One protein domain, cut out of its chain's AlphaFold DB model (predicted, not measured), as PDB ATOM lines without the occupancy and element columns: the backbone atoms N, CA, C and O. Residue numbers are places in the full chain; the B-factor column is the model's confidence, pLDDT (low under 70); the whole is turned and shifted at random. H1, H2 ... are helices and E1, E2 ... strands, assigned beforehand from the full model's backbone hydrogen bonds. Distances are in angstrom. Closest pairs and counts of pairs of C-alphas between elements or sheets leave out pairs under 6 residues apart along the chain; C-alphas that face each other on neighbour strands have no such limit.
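AT A GLANCE: This is residues 84 to 194 of the 414 residues of an uncharacterized protein of Ramularia collo-cygni (UniProt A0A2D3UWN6). A small, loosely covered three-stranded sheet, E4, E3 and E5, makes the body together with two short helices and long loops, and a long two-stranded hairpin, E1 and E2, reaches away from it as an arm whose tip, residues 90 to 95, sticks out. H2 only grazes the sheet, and H1 is off it. The printed part has 111 residues, with five named strands and two named helices in the order E1 E2 E3 H1 E4 H2 E5; both sheets are antiparallel, the larger in the order E4, E3, E5. The class is mixed, helices and strands, though under half of the residues are in named elements. The whole is only just loose, close to compact, with a radius of gyration of the C-alphas of 16.1 A, and elongated, spanning 58 by 34 by 25 A.

HOW THE PARTS SIT: In the larger sheet, E3, residues 120 to 126, is the inner strand between the edge strands E4, residues 151 to 153, and E5, residues 187 to 191. E3 and E5 are antiparallel at 158 degrees, with N 124 and O 188 within hydrogen-bond range at 2.8 A. E4 and E3 are antiparallel at 151 degrees, with N 152 and O 125 at 2.8 A. Residues 112 to 113 pair with residues 120 to 121 of E3, antiparallel. H2, residues 177 to 183, only grazes the sheet with residues 178 to 182; its closest C-alphas to E5 are those of Phe 181 and Leu 187, 5.6 A apart. E4, H2 and E5 form a split strand-helix-strand unit, two strands running the same way with E3 between them, and its crossover is right-handed. H1, residues 132 to 140, is not on the sheet. H1 and H2 are close but not clearly touching, their closest C-alphas being those of Glu 134 and Leu 177, 7.3 A apart; they run opposite ways at a steep tilt of 49 degrees. In both helices every O i to N i+4 pair is within hydrogen-bond range. E1, residues 84 to 91, and E2, residues 94 to 103, form an antiparallel hairpin at 162 degrees, with N 89 and O 96 at 2.8 A. E1 and E3 are apart.

IN THESE COORDINATES: E3 is 19.8 A long, from C-alpha 120 at (-31.865, 33.889, -11.862). E2 is 26.4 A long and bends by 53 degrees at residue 100. E1, 21.6 A, begins at C-alpha 84, (-34.927, 37.277, -33.486). E5 is 12.9 A, ending at C-alpha 191, (-34.292, 38.073, -16.010). H1 is 12.2 A, H2 9.8 A and E4 6.7 A.

THE WHOLE: The two C-alphas farthest apart, of Asn 92 and Gln 162, are 59.2 A apart. The printed part has no cut. The links E2 to E3 and E4 to H2 are long, with 16 and 23 residues. The mean pLDDT of the printed part is 74.7; residues 111 to 119 and 156 to 176 are under 70.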
ATOM      1  N   ARG A  84     -34.637  37.029 -32.070       87.81
ATOM      2  CA  ARG A  84     -34.927  37.277 -33.486       87.81
ATOM      3  C   ARG A  84     -33.860  38.184 -34.079       87.81
ATOM      4  O   ARG A  84     -33.635  39.286 -33.580       87.81
ATOM      5  N   THR A  85     -33.248  37.739 -35.169       87.44
ATOM      6  CA  THR A  85     -32.327  38.548 -35.964       87.44
ATOM      7  C   THR A  85     -33.096  39.157 -37.129       87.44
ATOM      8  O   THR A  85     -33.788  38.441 -37.856       87.44
ATOM      9  N   TYR A  86     -32.966  40.470 -37.314       86.94
ATOM     10  CA  TYR A  86     -33.658  41.214 -38.363       86.94
ATOM     11  C   TYR A  86     -32.662  41.775 -39.379       86.94
ATOM     12  O   TYR A  86     -31.643  42.352 -39.004       86.94
ATOM     13  N   SER A  87     -32.990  41.650 -40.661       89.31
ATOM     14  CA  SER A  87     -32.428  42.480 -41.722       89.31
ATOM     15  C   SER A  87     -33.225  43.776 -41.780       89.31
ATOM     16  O   SER A  87     -34.448  43.743 -41.887       89.31
ATOM     17  N   ALA A  88     -32.549  44.916 -41.676       85.94
ATOM     18  CA  ALA A  88     -33.176  46.231 -41.661       85.94
ATOM     19  C   ALA A  88     -32.727  47.049 -42.877       85.94
ATOM     20  O   ALA A  88     -31.531  47.233 -43.100       85.94
ATOM     21  N   ASN A  89     -33.681  47.588 -43.633       87.69
ATOM     22  CA  ASN A  89     -33.433  48.496 -44.748       87.69
ATOM     23  C   ASN A  89     -34.315  49.742 -44.625       87.69
ATOM     24  O   ASN A  89     -35.505  49.640 -44.344       87.69
ATOM     25  N   VAL A  90     -33.754  50.930 -44.845       85.06
ATOM     26  CA  VAL A  90     -34.507  52.188 -44.787       85.06
ATOM     27  C   VAL A  90     -34.707  52.714 -46.203       85.06
ATOM     28  O   VAL A  90     -33.768  53.210 -46.822       85.06
ATOM     29  N   THR A  91     -35.939  52.664 -46.709       86.50
ATOM     30  CA  THR A  91     -36.291  53.211 -48.028       86.50
ATOM     31  C   THR A  91     -37.279  54.358 -47.877       86.50
ATOM     32  O   THR A  91     -38.300  54.217 -47.212       86.50
ATOM     33  N   ASN A  92     -36.977  55.522 -48.467       86.00
ATOM     34  CA  ASN A  92     -37.804  56.737 -48.370       86.00
ATOM     35  C   ASN A  92     -38.145  57.161 -46.925       86.00
ATOM     36  O   ASN A  92     -39.225  57.678 -46.657       86.00
ATOM     37  N   GLY A  93     -37.230  56.928 -45.977       78.75
ATOM     38  CA  GLY A  93     -37.449  57.238 -44.559       78.75
ATOM     39  C   GLY A  93     -38.336  56.235 -43.811       78.75
ATOM     40  O   GLY A  93     -38.590  56.440 -42.625       78.75
ATOM     41  N   VAL A  94     -38.771  55.152 -44.462       80.94
ATOM     42  CA  VAL A  94     -39.507  54.043 -43.845       80.94
ATOM     43  C   VAL A  94     -38.538  52.901 -43.556       80.94
ATOM     44  O   VAL A  94     -37.804  52.466 -44.442       80.94
ATOM     45  N   LEU A  95     -38.518  52.436 -42.305       83.06
ATOM     46  CA  LEU A  95     -37.764  51.259 -41.885       83.06
ATOM     47  C   LEU A  95     -38.538  49.993 -42.275       83.06
ATOM     48  O   LEU A  95     -39.662  49.788 -41.822       83.06
ATOM     49  N   HIS A  96     -37.910  49.150 -43.084       88.69
ATOM     50  CA  HIS A  96     -38.364  47.812 -43.438       88.69
ATOM     51  C   HIS A  96     -37.486  46.800 -42.706       88.69
ATOM     52  O   HIS A  96     -36.282  46.743 -42.950       88.69
ATOM     53  N   GLU A  97     -38.080  46.030 -41.800       88.56
ATOM     54  CA  GLU A  97     -37.407  44.932 -41.105       88.56
ATOM     55  C   GLU A  97     -37.955  43.596 -41.613       88.56
ATOM     56  O   GLU A  97     -39.165  43.429 -41.754       88.56
ATOM     57  N   GLU A  98     -37.067  42.639 -41.854       91.62
ATOM     58  CA  GLU A  98     -37.400  41.259 -42.201       91.62
ATOM     59  C   GLU A  98     -36.682  40.312 -41.239       91.62
ATOM     60  O   GLU A  98     -35.499  40.491 -40.953       91.62
ATOM     61  N   ILE A  99     -37.391  39.311 -40.716       90.50
ATOM     62  CA  ILE A  99     -36.796  38.311 -39.825       90.50
ATOM     63  C   ILE A  99     -35.930  37.374 -40.667       90.50
ATOM     64  O   ILE A  99     -36.442  36.682 -41.539       90.50
ATOM     65  N   ILE A 100     -34.632  37.323 -40.373       91.81
ATOM     66  CA  ILE A 100     -33.683  36.418 -41.042       91.81
ATOM     67  C   ILE A 100     -33.372  35.172 -40.214       91.81
ATOM     68  O   ILE A 100     -33.020  34.139 -40.776       91.81
ATOM     69  N   ASN A 101     -33.500  35.252 -38.888       89.69
ATOM     70  CA  ASN A 101     -33.306  34.110 -38.003       89.69
ATOM     71  C   ASN A 101     -34.155  34.243 -36.734       89.69
ATOM     72  O   ASN A 101     -34.415  35.353 -36.266       89.69
ATOM     73  N   THR A 102     -34.573  33.112 -36.169       90.12
ATOM     74  CA  THR A 102     -35.223  33.028 -34.856       90.12
ATOM     75  C   THR A 102     -34.601  31.877 -34.072       90.12
ATOM     76  O   THR A 102     -34.861  30.715 -34.367       90.12
ATOM     77  N   ASP A 103     -33.796  32.204 -33.063       89.94
ATOM     78  CA  ASP A 103     -33.211  31.231 -32.144       89.94
ATOM     79  C   ASP A 103     -34.108  31.055 -30.917       89.94
ATOM     80  O   ASP A 103     -34.323  31.978 -30.126       89.94
ATOM     81  N   GLN A 104     -34.652  29.852 -30.784       87.62
ATOM     82  CA  GLN A 104     -35.565  29.456 -29.712       87.62
ATOM     83  C   GLN A 104     -34.850  28.743 -28.555       87.62
ATOM     84  O   GLN A 104     -35.449  28.495 -27.510       87.62
ATOM     85  N   THR A 105     -33.578  28.387 -28.740       84.94
ATOM     86  CA  THR A 105     -32.845  27.459 -27.869       84.94
ATOM     87  C   THR A 105     -31.829  28.150 -26.974       84.94
ATOM     88  O   THR A 105     -31.601  27.707 -25.848       84.94
ATOM     89  N   ALA A 106     -31.244  29.252 -27.450       86.62
ATOM     90  CA  ALA A 106     -30.136  29.912 -26.777       86.62
ATOM     91  C   ALA A 106     -30.499  30.373 -25.357       86.62
ATOM     92  O   ALA A 106     -29.740  30.123 -24.422       86.62
ATOM     93  N   LEU A 107     -31.677  30.979 -25.184       84.69
ATOM     94  CA  LEU A 107     -32.155  31.451 -23.880       84.69
ATOM     95  C   LEU A 107     -32.771  30.323 -23.042       84.69
ATOM     96  O   LEU A 107     -32.450  30.213 -21.861       84.69
ATOM     97  N   SER A 108     -33.580  29.451 -23.650       75.81
ATOM     98  CA  SER A 108     -34.285  28.364 -22.952       75.81
ATOM     99  C   SER A 108     -33.344  27.320 -22.350       75.81
ATOM    100  O   SER A 108     -33.608  26.819 -21.266       75.81
ATOM    101  N   SER A 109     -32.217  27.027 -23.002       73.44
ATOM    102  CA  SER A 109     -31.263  26.006 -22.530       73.44
ATOM    103  C   SER A 109     -30.242  26.542 -21.519       73.44
ATOM    104  O   SER A 109     -29.360  25.810 -21.062       73.44
ATOM    105  N   SER A 110     -30.318  27.831 -21.186       72.94
ATOM    106  CA  SER A 110     -29.480  28.450 -20.161       72.94
ATOM    107  C   SER A 110     -30.201  28.429 -18.808       72.94
ATOM    108  O   SER A 110     -31.423  28.421 -18.746       72.94
ATOM    109  N   SER A 111     -29.463  28.363 -17.705       68.88
ATOM    110  CA  SER A 111     -30.018  28.587 -16.364       68.88
ATOM    111  C   SER A 111     -28.879  28.991 -15.451       68.88
ATOM    112  O   SER A 111     -28.017  28.161 -15.136       68.88
ATOM    113  N   GLY A 112     -28.838  30.262 -15.089       69.31
ATOM    114  CA  GLY A 112     -27.735  30.842 -14.353       69.31
ATOM    115  C   GLY A 112     -28.204  31.751 -13.237       69.31
ATOM    116  O   GLY A 112     -29.364  32.139 -13.181       69.31
ATOM    117  N   THR A 113     -27.282  32.111 -12.360       63.66
ATOM    118  CA  THR A 113     -27.458  33.242 -11.454       63.66
ATOM    119  C   THR A 113     -26.536  34.353 -11.904       63.66
ATOM    120  O   THR A 113     -25.399  34.104 -12.317       63.66
ATOM    121  N   TRP A 114     -27.020  35.589 -11.844       62.66
ATOM    122  CA  TRP A 114     -26.209  36.760 -12.144       62.66
ATOM    123  C   TRP A 114     -25.014  36.871 -11.177       62.66
ATOM    124  O   TRP A 114     -24.715  35.968 -10.401       62.66
ATOM    125  N   PHE A 115     -24.272  37.978 -11.195       54.41
ATOM    126  CA  PHE A 115     -23.125  38.153 -10.285       54.41
ATOM    127  C   PHE A 115     -23.513  38.070  -8.793       54.41
ATOM    128  O   PHE A 115     -22.653  37.845  -7.937       54.41
ATOM    129  N   ASP A 116     -24.805  38.169  -8.476       52.25
ATOM    130  CA  ASP A 116     -25.378  37.816  -7.184       52.25
ATOM    131  C   ASP A 116     -26.019  36.412  -7.189       52.25
ATOM    132  O   ASP A 116     -26.466  35.890  -8.203       52.25
ATOM    133  N   ARG A 117     -26.057  35.760  -6.025       54.84
ATOM    134  CA  ARG A 117     -26.585  34.390  -5.881       54.84
ATOM    135  C   ARG A 117     -28.117  34.299  -5.982       54.84
ATOM    136  O   ARG A 117     -28.646  33.216  -5.761       54.84
ATOM    137  N   PHE A 118     -28.819  35.408  -6.215       57.91
ATOM    138  CA  PHE A 118     -30.263  35.513  -5.986       57.91
ATOM    139  C   PHE A 118     -31.065  35.837  -7.247       57.91
ATOM    140  O   PHE A 118     -32.254  35.550  -7.270       57.91
ATOM    141  N   SER A 119     -30.433  36.404  -8.272       65.31
ATOM    142  CA  SER A 119     -31.089  36.799  -9.516       65.31
ATOM    143  C   SER A 119     -30.870  35.711 -10.560       65.31
ATOM    144  O   SER A 119     -29.776  35.599 -11.123       65.31
ATOM    145  N   GLU A 120     -31.880  34.868 -10.774       73.94
ATOM    146  CA  GLU A 120     -31.865  33.889 -11.862       73.94
ATOM    147  C   GLU A 120     -31.906  34.621 -13.204       73.94
ATOM    148  O   GLU A 120     -32.606  35.617 -13.364       73.94
ATOM    149  N   VAL A 121     -31.118  34.154 -14.167       77.31
ATOM    150  CA  VAL A 121     -31.038  34.753 -15.495       77.31
ATOM    151  C   VAL A 121     -30.885  33.696 -16.579       77.31
ATOM    152  O   VAL A 121     -30.205  32.676 -16.414       77.31
ATOM    153  N   TYR A 122     -31.454  34.017 -17.735       80.94
ATOM    154  CA  TYR A 122     -31.300  33.285 -18.982       80.94
ATOM    155  C   TYR A 122     -30.371  34.071 -19.903       80.94
ATOM    156  O   TYR A 122     -30.678  35.196 -20.293       80.94
ATOM    157  N   GLY A 123     -29.209  33.499 -20.214       83.19
ATOM    158  CA  GLY A 123     -28.133  34.154 -20.950       83.19
ATOM    159  C   GLY A 123     -27.887  33.516 -22.311       83.19
ATOM    160  O   GLY A 123     -27.798  32.296 -22.441       83.19
ATOM    161  N   ALA A 124     -27.698  34.349 -23.325       89.25
ATOM    162  CA  ALA A 124     -27.298  33.939 -24.660       89.25
ATOM    163  C   ALA A 124     -26.165  34.830 -25.165       89.25
ATOM    164  O   ALA A 124     -26.247  36.056 -25.120       89.25
ATOM    165  N   LEU A 125     -25.104  34.204 -25.654       89.44
ATOM    166  CA  LEU A 125     -23.932  34.877 -26.186       89.44
ATOM    167  C   LEU A 125     -23.951  34.795 -27.711       89.44
ATOM    168  O   LEU A 125     -24.033  33.702 -28.269       89.44
ATOM    169  N   ASP A 126     -23.872  35.936 -28.383       91.75
ATOM    170  CA  ASP A 126     -23.723  35.990 -29.834       91.75
ATOM    171  C   ASP A 126     -22.321  35.517 -30.214       91.75
ATOM    172  O   ASP A 126     -21.309  36.111 -29.844       91.75
ATOM    173  N   LEU A 127     -22.253  34.413 -30.952       91.25
ATOM    174  CA  LEU A 127     -20.988  33.834 -31.362       91.25
ATOM    175  C   LEU A 127     -20.293  34.703 -32.408       91.25
ATOM    176  O   LEU A 127     -19.077  34.609 -32.513       91.25
ATOM    177  N   SER A 128     -20.994  35.532 -33.181       89.88
ATOM    178  CA  SER A 128     -20.397  36.341 -34.254       89.88
ATOM    179  C   SER A 128     -19.486  37.458 -33.741       89.88
ATOM    180  O   SER A 128     -18.560  37.870 -34.439       89.88
ATOM    181  N   CYS A 129     -19.696  37.906 -32.505       88.94
ATOM    182  CA  CYS A 129     -18.978  39.038 -31.932       88.94
ATOM    183  C   CYS A 129     -17.766  38.634 -31.066       88.94
ATOM    184  O   CYS A 129     -17.045  39.512 -30.583       88.94
ATOM    185  N   LEU A 130     -17.531  37.330 -30.870       90.38
ATOM    186  CA  LEU A 130     -16.440  36.795 -30.047       90.38
ATOM    187  C   LEU A 130     -15.110  36.752 -30.797       90.38
ATOM    188  O   LEU A 130     -15.063  36.357 -31.967       90.38
ATOM    189  N   THR A 131     -14.021  37.075 -30.097       90.56
ATOM    190  CA  THR A 131     -12.661  36.880 -30.618       90.56
ATOM    191  C   THR A 131     -12.238  35.413 -30.516       90.56
ATOM    192  O   THR A 131     -12.821  34.628 -29.763       90.56
ATOM    193  N   ASP A 132     -11.202  35.024 -31.258       90.50
ATOM    194  CA  ASP A 132     -10.690  33.648 -31.226       90.50
ATOM    195  C   ASP A 132     -10.189  33.245 -29.827       90.50
ATOM    196  O   ASP A 132     -10.470  32.139 -29.366       90.50
ATOM    197  N   GLU A 133      -9.554  34.169 -29.098       89.19
ATOM    198  CA  GLU A 133      -9.102  33.952 -27.716       89.19
ATOM    199  C   GLU A 133     -10.279  33.682 -26.761       89.19
ATOM    200  O   GLU A 133     -10.212  32.819 -25.881       89.19
ATOM    201  N   GLU A 134     -11.395  34.384 -26.956       87.88
ATOM    202  CA  GLU A 134     -12.604  34.208 -26.152       87.88
ATOM    203  C   GLU A 134     -13.283  32.878 -26.456       87.88
ATOM    204  O   GLU A 134     -13.713  32.179 -25.536       87.88
ATOM    205  N   ARG A 135     -13.326  32.480 -27.732       89.31
ATOM    206  CA  ARG A 135     -13.819  31.155 -28.133       89.31
ATOM    207  C   ARG A 135     -12.987  30.045 -27.505       89.31
ATOM    208  O   ARG A 135     -13.554  29.092 -26.973       89.31
ATOM    209  N   ASP A 136     -11.664  30.162 -27.527       87.56
ATOM    210  CA  ASP A 136     -10.783  29.161 -26.924       87.56
ATOM    211  C   ASP A 136     -10.929  29.124 -25.400       87.56
ATOM    212  O   ASP A 136     -10.978  28.045 -24.804       87.56
ATOM    213  N   THR A 137     -11.133  30.283 -24.770       85.00
ATOM    214  CA  THR A 137     -11.451  30.372 -23.340       85.00
ATOM    215  C   THR A 137     -12.775  29.677 -23.008       85.00
ATOM    216  O   THR A 137     -12.845  28.920 -22.038       85.00
ATOM    217  N   LEU A 138     -13.824  29.876 -23.814       84.62
ATOM    218  CA  LEU A 138     -15.124  29.221 -23.631       84.62
ATOM    219  C   LEU A 138     -15.040  27.703 -23.842       84.62
ATOM    220  O   LEU A 138     -15.587  26.948 -23.037       84.62
ATOM    221  N   ARG A 139     -14.293  27.236 -24.849       86.12
ATOM    222  CA  ARG A 139     -14.011  25.800 -25.041       86.12
ATOM    223  C   ARG A 139     -13.269  25.209 -23.848       86.12
ATOM    224  O   ARG A 139     -13.629  24.134 -23.374       86.12
ATOM    225  N   GLY A 140     -12.295  25.940 -23.304       80.81
ATOM    226  CA  GLY A 140     -11.605  25.581 -22.060       80.81
ATOM    227  C   GLY A 140     -12.533  25.506 -20.838       80.81
ATOM    228  O   GLY A 140     -12.207  24.836 -19.859       80.81
ATOM    229  N   ARG A 141     -13.710  26.146 -20.900       78.44
ATOM    230  CA  ARG A 141     -14.791  26.077 -19.901       78.44
ATOM    231  C   ARG A 141     -15.860  25.016 -20.233       78.44
ATOM    232  O   ARG A 141     -16.921  25.027 -19.614       78.44
ATOM    233  N   ASN A 142     -15.580  24.086 -21.152       82.75
ATOM    234  CA  ASN A 142     -16.490  23.031 -21.627       82.75
ATOM    235  C   ASN A 142     -17.754  23.537 -22.343       82.75
ATOM    236  O   ASN A 142     -18.739  22.804 -22.426       82.75
ATOM    237  N   TYR A 143     -17.743  24.757 -22.885       84.06
ATOM    238  CA  TYR A 143     -18.781  25.159 -23.829       84.06
ATOM    239  C   TYR A 143     -18.514  24.517 -25.190       84.06
ATOM    240  O   TYR A 143     -17.412  24.615 -25.736       84.06
ATOM    241  N   THR A 144     -19.536  23.873 -25.742       84.50
ATOM    242  CA  THR A 144     -19.534  23.314 -27.092       84.50
ATOM    243  C   THR A 144     -20.675  23.932 -27.887       84.50
ATOM    244  O   THR A 144     -21.734  24.236 -27.343       84.50
ATOM    245  N   TRP A 145     -20.447  24.150 -29.176       88.44
ATOM    246  CA  TRP A 145     -21.455  24.671 -30.094       88.44
ATOM    247  C   TRP A 145     -21.225  24.112 -31.492       88.44
ATOM    248  O   TRP A 145     -20.111  23.711 -31.838       88.44
ATOM    249  N   ASP A 146     -22.294  24.087 -32.282       85.94
ATOM    250  CA  ASP A 146     -22.234  23.747 -33.699       85.94
ATOM    251  C   ASP A 146     -21.617  24.904 -34.500       85.94
ATOM    252  O   ASP A 146     -21.782  26.074 -34.154       85.94
ATOM    253  N   ALA A 147     -20.923  24.597 -35.593       81.94
ATOM    254  CA  ALA A 147     -20.317  25.596 -36.467       81.94
ATOM    255  C   ALA A 147     -21.358  26.534 -37.105       81.94
ATOM    256  O   ALA A 147     -21.023  27.667 -37.445       81.94
ATOM    257  N   SER A 148     -22.609  26.086 -37.248       84.56
ATOM    258  CA  SER A 148     -23.729  26.900 -37.741       84.56
ATOM    259  C   SER A 148     -24.485  27.667 -36.654       84.56
ATOM    260  O   SER A 148     -25.404  28.420 -36.978       84.56
ATOM    261  N   ALA A 149     -24.149  27.490 -35.373       85.50
ATOM    262  CA  ALA A 149     -24.834  28.192 -34.295       85.50
ATOM    263  C   ALA A 149     -24.505  29.693 -34.336       85.50
ATOM    264  O   ALA A 149     -23.342  30.089 -34.397       85.50
ATOM    265  N   SER A 150     -25.541  30.536 -34.288       91.00
ATOM    266  CA  SER A 150     -25.376  31.993 -34.152       91.00
ATOM    267  C   SER A 150     -25.268  32.413 -32.688       91.00
ATOM    268  O   SER A 150     -24.523  33.331 -32.362       91.00
ATOM    269  N   PHE A 151     -25.969  31.706 -31.802       91.81
ATOM    270  CA  PHE A 151     -25.994  31.987 -30.375       91.81
ATOM    271  C   PHE A 151     -25.563  30.762 -29.572       91.81
ATOM    272  O   PHE A 151     -25.796  29.618 -29.959       91.81
ATOM    273  N   LEU A 152     -24.931  31.022 -28.434       90.56
ATOM    274  CA  LEU A 152     -24.536  30.033 -27.444       90.56
ATOM    275  C   LEU A 152     -25.319  30.283 -26.158       90.56
ATOM    276  O   LEU A 152     -25.263  31.384 -25.613       90.56
ATOM    277  N   SER A 153     -25.987  29.256 -25.632       88.06
ATOM    278  CA  SER A 153     -26.541  29.303 -24.276       88.06
ATOM    279  C   SER A 153     -25.422  29.543 -23.274       88.06
ATOM    280  O   SER A 153     -24.515  28.722 -23.120       88.06
ATOM    281  N   TYR A 154     -25.477  30.683 -22.597       84.75
ATOM    282  CA  TYR A 154     -24.421  31.134 -21.710       84.75
ATOM    283  C   TYR A 154     -24.900  31.090 -20.268       84.75
ATOM    284  O   TYR A 154     -25.782  31.839 -19.852       84.75
ATOM    285  N   ASN A 155     -24.310  30.182 -19.497       76.62
ATOM    286  CA  ASN A 155     -24.662  29.999 -18.105       76.62
ATOM    287  C   ASN A 155     -23.790  30.915 -17.232       76.62
ATOM    288  O   ASN A 155     -22.642  30.589 -16.908       76.62
ATOM    289  N   ILE A 156     -24.338  32.075 -16.872       67.56
ATOM    290  CA  ILE A 156     -23.732  32.987 -15.899       67.56
ATOM    291  C   ILE A 156     -23.927  32.331 -14.529       67.56
ATOM    292  O   ILE A 156     -25.053  32.052 -14.152       67.56
ATOM    293  N   THR A 157     -22.866  31.973 -13.805       57.06
ATOM    294  CA  THR A 157     -23.014  31.331 -12.483       57.06
ATOM    295  C   THR A 157     -22.149  32.001 -11.426       57.06
ATOM    296  O   THR A 157     -20.919  31.984 -11.505       57.06
ATOM    297  N   SER A 158     -22.810  32.526 -10.390       43.34
ATOM    298  CA  SER A 158     -22.228  32.977  -9.123       43.34
ATOM    299  C   SER A 158     -22.207  31.816  -8.117       43.34
ATOM    300  O   SER A 158     -23.238  31.254  -7.750       43.34
ATOM    301  N   ALA A 159     -21.010  31.383  -7.703       42.47
ATOM    302  CA  ALA A 159     -20.823  30.147  -6.943       42.47
ATOM    303  C   ALA A 159     -21.322  30.256  -5.494       42.47
ATOM    304  O   ALA A 159     -20.759  31.009  -4.690       42.47
ATOM    305  N   ALA A 160     -22.322  29.434  -5.154       39.94
ATOM    306  CA  ALA A 160     -22.823  29.241  -3.797       39.94
ATOM    307  C   ALA A 160     -22.727  27.831  -3.232       39.94
ATOM    308  O   ALA A 160     -22.879  27.711  -2.020       39.94
ATOM    309  N   ASP A 161     -22.420  26.805  -4.034       38.22
ATOM    310  CA  ASP A 161     -22.345  25.448  -3.496       38.22
ATOM    311  C   ASP A 161     -21.170  24.611  -4.009       38.22
ATOM    312  O   ASP A 161     -20.778  24.606  -5.178       38.22
ATOM    313  N   GLN A 162     -20.535  23.959  -3.044       42.78
ATOM    314  CA  GLN A 162     -19.131  23.579  -3.025       42.78
ATOM    315  C   GLN A 162     -18.837  22.235  -3.713       42.78
ATOM    316  O   GLN A 162     -18.524  21.263  -3.026       42.78
ATOM    317  N   LYS A 163     -18.849  22.158  -5.052       36.78
ATOM    318  CA  LYS A 163     -18.113  21.110  -5.804       36.78
ATOM    319  C   LYS A 163     -17.920  21.474  -7.286       36.78
ATOM    320  O   LYS A 163     -18.807  21.322  -8.110       36.78
ATOM    321  N   GLN A 164     -16.711  21.963  -7.582       41.75
ATOM    322  CA  GLN A 164     -16.075  22.157  -8.896       41.75
ATOM    323  C   GLN A 164     -16.954  22.631 -10.073       41.75
ATOM    324  O   GLN A 164     -17.167  21.923 -11.053       41.75
ATOM    325  N   ARG A 165     -17.230  23.935 -10.082       39.78
ATOM    326  CA  ARG A 165     -16.777  24.798 -11.185       39.78
ATOM    327  C   ARG A 165     -15.916  25.891 -10.554       39.78
ATOM    328  O   ARG A 165     -16.235  26.334  -9.453       39.78
ATOM    329  N   LYS A 166     -14.796  26.281 -11.177       38.88
ATOM    330  CA  LYS A 166     -14.054  27.485 -10.762       38.88
ATOM    331  C   LYS A 166     -14.953  28.683 -11.062       38.88
ATOM    332  O   LYS A 166     -14.890  29.248 -12.148       38.88
ATOM    333  N   GLY A 167     -15.861  28.957 -10.132       38.25
ATOM    334  CA  GLY A 167     -16.714  30.124 -10.146       38.25
ATOM    335  C   GLY A 167     -15.855  31.376 -10.162       38.25
ATOM    336  O   GLY A 167     -14.785  31.408  -9.556       38.25
ATOM    337  N   TYR A 168     -16.348  32.351 -10.913       42.84
ATOM    338  CA  TYR A 168     -16.072  33.775 -10.822       42.84
ATOM    339  C   TYR A 168     -15.271  34.178  -9.563       42.84
ATOM    340  O   TYR A 168     -15.817  34.286  -8.465       42.84
ATOM    341  N   ASP A 169     -13.959  34.369  -9.724       41.72
ATOM    342  CA  ASP A 169     -13.088  34.957  -8.705       41.72
ATOM    343  C   ASP A 169     -13.074  36.473  -8.939       41.72
ATOM    344  O   ASP A 169     -12.312  36.989  -9.759       41.72
ATOM    345  N   ILE A 170     -13.979  37.179  -8.254       43.56
ATOM    346  CA  ILE A 170     -14.219  38.634  -8.378       43.56
ATOM    347  C   ILE A 170     -12.931  39.449  -8.131       43.56
ATOM    348  O   ILE A 170     -12.828  40.600  -8.543       43.56
ATOM    349  N   GLY A 171     -11.924  38.849  -7.483       40.81
ATOM    350  CA  GLY A 171     -10.637  39.473  -7.173       40.81
ATOM    351  C   GLY A 171      -9.519  39.263  -8.202       40.81
ATOM    352  O   GLY A 171      -8.441  39.831  -8.024       40.81
ATOM    353  N   LYS A 172      -9.708  38.465  -9.265       42.59
ATOM    354  CA  LYS A 172      -8.635  38.167 -10.234       42.59
ATOM    355  C   LYS A 172      -9.113  38.229 -11.675       42.59
ATOM    356  O   LYS A 172      -9.727  37.275 -12.127       42.59
ATOM    357  N   ALA A 173      -8.736  39.295 -12.390       39.19
ATOM    358  CA  ALA A 173      -8.535  39.421 -13.850       39.19
ATOM    359  C   ALA A 173      -9.585  38.850 -14.843       39.19
ATOM    360  O   ALA A 173      -9.421  39.032 -16.041       39.19
ATOM    361  N   SER A 174     -10.662  38.209 -14.386       46.97
ATOM    362  CA  SER A 174     -11.780  37.673 -15.172       46.97
ATOM    363  C   SER A 174     -12.927  38.676 -15.269       46.97
ATOM    364  O   SER A 174     -13.958  38.376 -15.851       46.97
ATOM    365  N   THR A 175     -12.748  39.883 -14.735       50.25
ATOM    366  CA  THR A 175     -13.597  41.043 -15.011       50.25
ATOM    367  C   THR A 175     -13.414  41.570 -16.434       50.25
ATOM    368  O   THR A 175     -14.063  42.539 -16.777       50.25
ATOM    369  N   THR A 176     -12.539  40.989 -17.262       58.09
ATOM    370  CA  THR A 176     -12.290  41.443 -18.640       58.09
ATOM    371  C   THR A 176     -13.119  40.702 -19.684       58.09
ATOM    372  O   THR A 176     -13.526  41.328 -20.654       58.09
ATOM    373  N   LEU A 177     -13.395  39.405 -19.502       72.62
ATOM    374  CA  LEU A 177     -14.068  38.588 -20.519       72.62
ATOM    375  C   LEU A 177     -15.561  38.922 -20.605       72.62
ATOM    376  O   LEU A 177     -16.040  39.388 -21.634       72.62
ATOM    377  N   GLU A 178     -16.296  38.736 -19.509       72.75
ATOM    378  CA  GLU A 178     -17.729  39.027 -19.458       72.75
ATOM    379  C   GLU A 178     -18.006  40.528 -19.610       72.75
ATOM    380  O   GLU A 178     -18.952  40.908 -20.296       72.75
ATOM    381  N   GLN A 179     -17.141  41.389 -19.061       70.12
ATOM    382  CA  GLN A 179     -17.197  42.830 -19.330       70.12
ATOM    383  C   GLN A 179     -16.952  43.118 -20.810       70.12
ATOM    384  O   GLN A 179     -17.675  43.910 -21.398       70.12
ATOM    385  N   GLY A 180     -16.005  42.425 -21.444       74.06
ATOM    386  CA  GLY A 180     -15.763  42.516 -22.878       74.06
ATOM    387  C   GLY A 180     -16.966  42.073 -23.711       74.06
ATOM    388  O   GLY A 180     -17.187  42.623 -24.791       74.06
ATOM    389  N   PHE A 181     -17.761  41.107 -23.238       81.31
ATOM    390  CA  PHE A 181     -19.029  40.742 -23.875       81.31
ATOM    391  C   PHE A 181     -20.065  41.855 -23.725       81.31
ATOM    392  O   PHE A 181     -20.694  42.241 -24.709       81.31
ATOM    393  N   VAL A 182     -20.229  42.392 -22.516       73.81
ATOM    394  CA  VAL A 182     -21.196  43.460 -22.226       73.81
ATOM    395  C   VAL A 182     -20.849  44.746 -22.980       73.81
ATOM    396  O   VAL A 182     -21.716  45.322 -23.634       73.81
ATOM    397  N   ASP A 183     -19.583  45.160 -22.967       74.25
ATOM    398  CA  ASP A 183     -19.103  46.387 -23.613       74.25
ATOM    399  C   ASP A 183     -19.315  46.361 -25.132       74.25
ATOM    400  O   ASP A 183     -19.606  47.394 -25.740       74.25
ATOM    401  N   ARG A 184     -19.213  45.176 -25.751       80.94
ATOM    402  CA  ARG A 184     -19.503  44.966 -27.180       80.94
ATOM    403  C   ARG A 184     -20.969  44.637 -27.475       80.94
ATOM    404  O   ARG A 184     -21.321  44.544 -28.647       80.94
ATOM    405  N   GLY A 185     -21.821  44.465 -26.463       79.44
ATOM    406  CA  GLY A 185     -23.222  44.071 -26.650       79.44
ATOM    407  C   GLY A 185     -23.401  42.637 -27.164       79.44
ATOM    408  O   GLY A 185     -24.360  42.347 -27.869       79.44
ATOM    409  N   CYS A 186     -22.465  41.748 -26.836       86.38
ATOM    410  CA  CYS A 186     -22.459  40.340 -27.232       86.38
ATOM    411  C   CYS A 186     -23.380  39.450 -26.397       86.38
ATOM    412  O   CYS A 186     -23.747  38.358 -26.830       86.38
ATOM    413  N   LEU A 187     -23.668  39.867 -25.165       83.38
ATOM    414  CA  LEU A 187     -24.386  39.073 -24.183       83.38
ATOM    415  C   LEU A 187     -25.820  39.589 -24.050       83.38
ATOM    416  O   LEU A 187     -26.046  40.733 -23.663       83.38
ATOM    417  N   TYR A 188     -26.773  38.712 -24.338       82.94
ATOM    418  CA  TYR A 188     -28.201  38.937 -24.175       82.94
ATOM    419  C   TYR A 188     -28.663  38.206 -22.928       82.94
ATOM    420  O   TYR A 188     -28.360  37.026 -22.752       82.94
ATOM    421  N   VAL A 189     -29.381  38.906 -22.056       78.94
ATOM    422  CA  VAL A 189     -29.826  38.357 -20.777       78.94
ATOM    423  C   VAL A 189     -31.287  38.702 -20.570       78.94
ATOM    424  O   VAL A 189     -31.694  39.845 -20.776       78.94
ATOM    425  N   VAL A 190     -32.063  37.705 -20.166       79.19
ATOM    426  CA  VAL A 190     -33.443  37.854 -19.715       79.19
ATOM    427  C   VAL A 190     -33.484  37.471 -18.243       79.19
ATOM    428  O   VAL A 190     -32.920  36.452 -17.848       79.19
ATOM    429  N   ASP A 191     -34.110  38.318 -17.437       76.81
ATOM    430  CA  ASP A 191     -34.292  38.073 -16.010       76.81
ATOM    431  C   ASP A 191     -35.227  36.874 -15.778       76.81
ATOM    432  O   ASP A 191     -36.184  36.687 -16.531       76.81
ATOM    433  N   GLY A 192     -34.962  36.062 -14.757       74.00
ATOM    434  CA  GLY A 192     -35.824  34.947 -14.367       74.00
ATOM    435  C   GLY A 192     -37.254  35.393 -14.059       74.00
ATOM    436  O   GLY A 192     -38.204  34.773 -14.541       74.00
ATOM    437  N   ASP A 193     -37.415  36.545 -13.395       76.81
ATOM    438  CA  ASP A 193     -38.715  37.125 -13.041       76.81
ATOM    439  C   ASP A 193     -39.556  37.458 -14.286       76.81
ATOM    440  O   ASP A 193     -40.789  37.525 -14.219       76.81
ATOM    441  N   PHE A 194     -38.919  37.674 -15.447       78.88
ATOM    442  CA  PHE A 194     -39.643  37.883 -16.701       78.88
ATOM    443  C   PHE A 194     -40.463  36.650 -17.075       78.88
ATOM    444  O   PHE A 194     -41.595  36.798 -17.530       78.88
TER     445      PHE A 194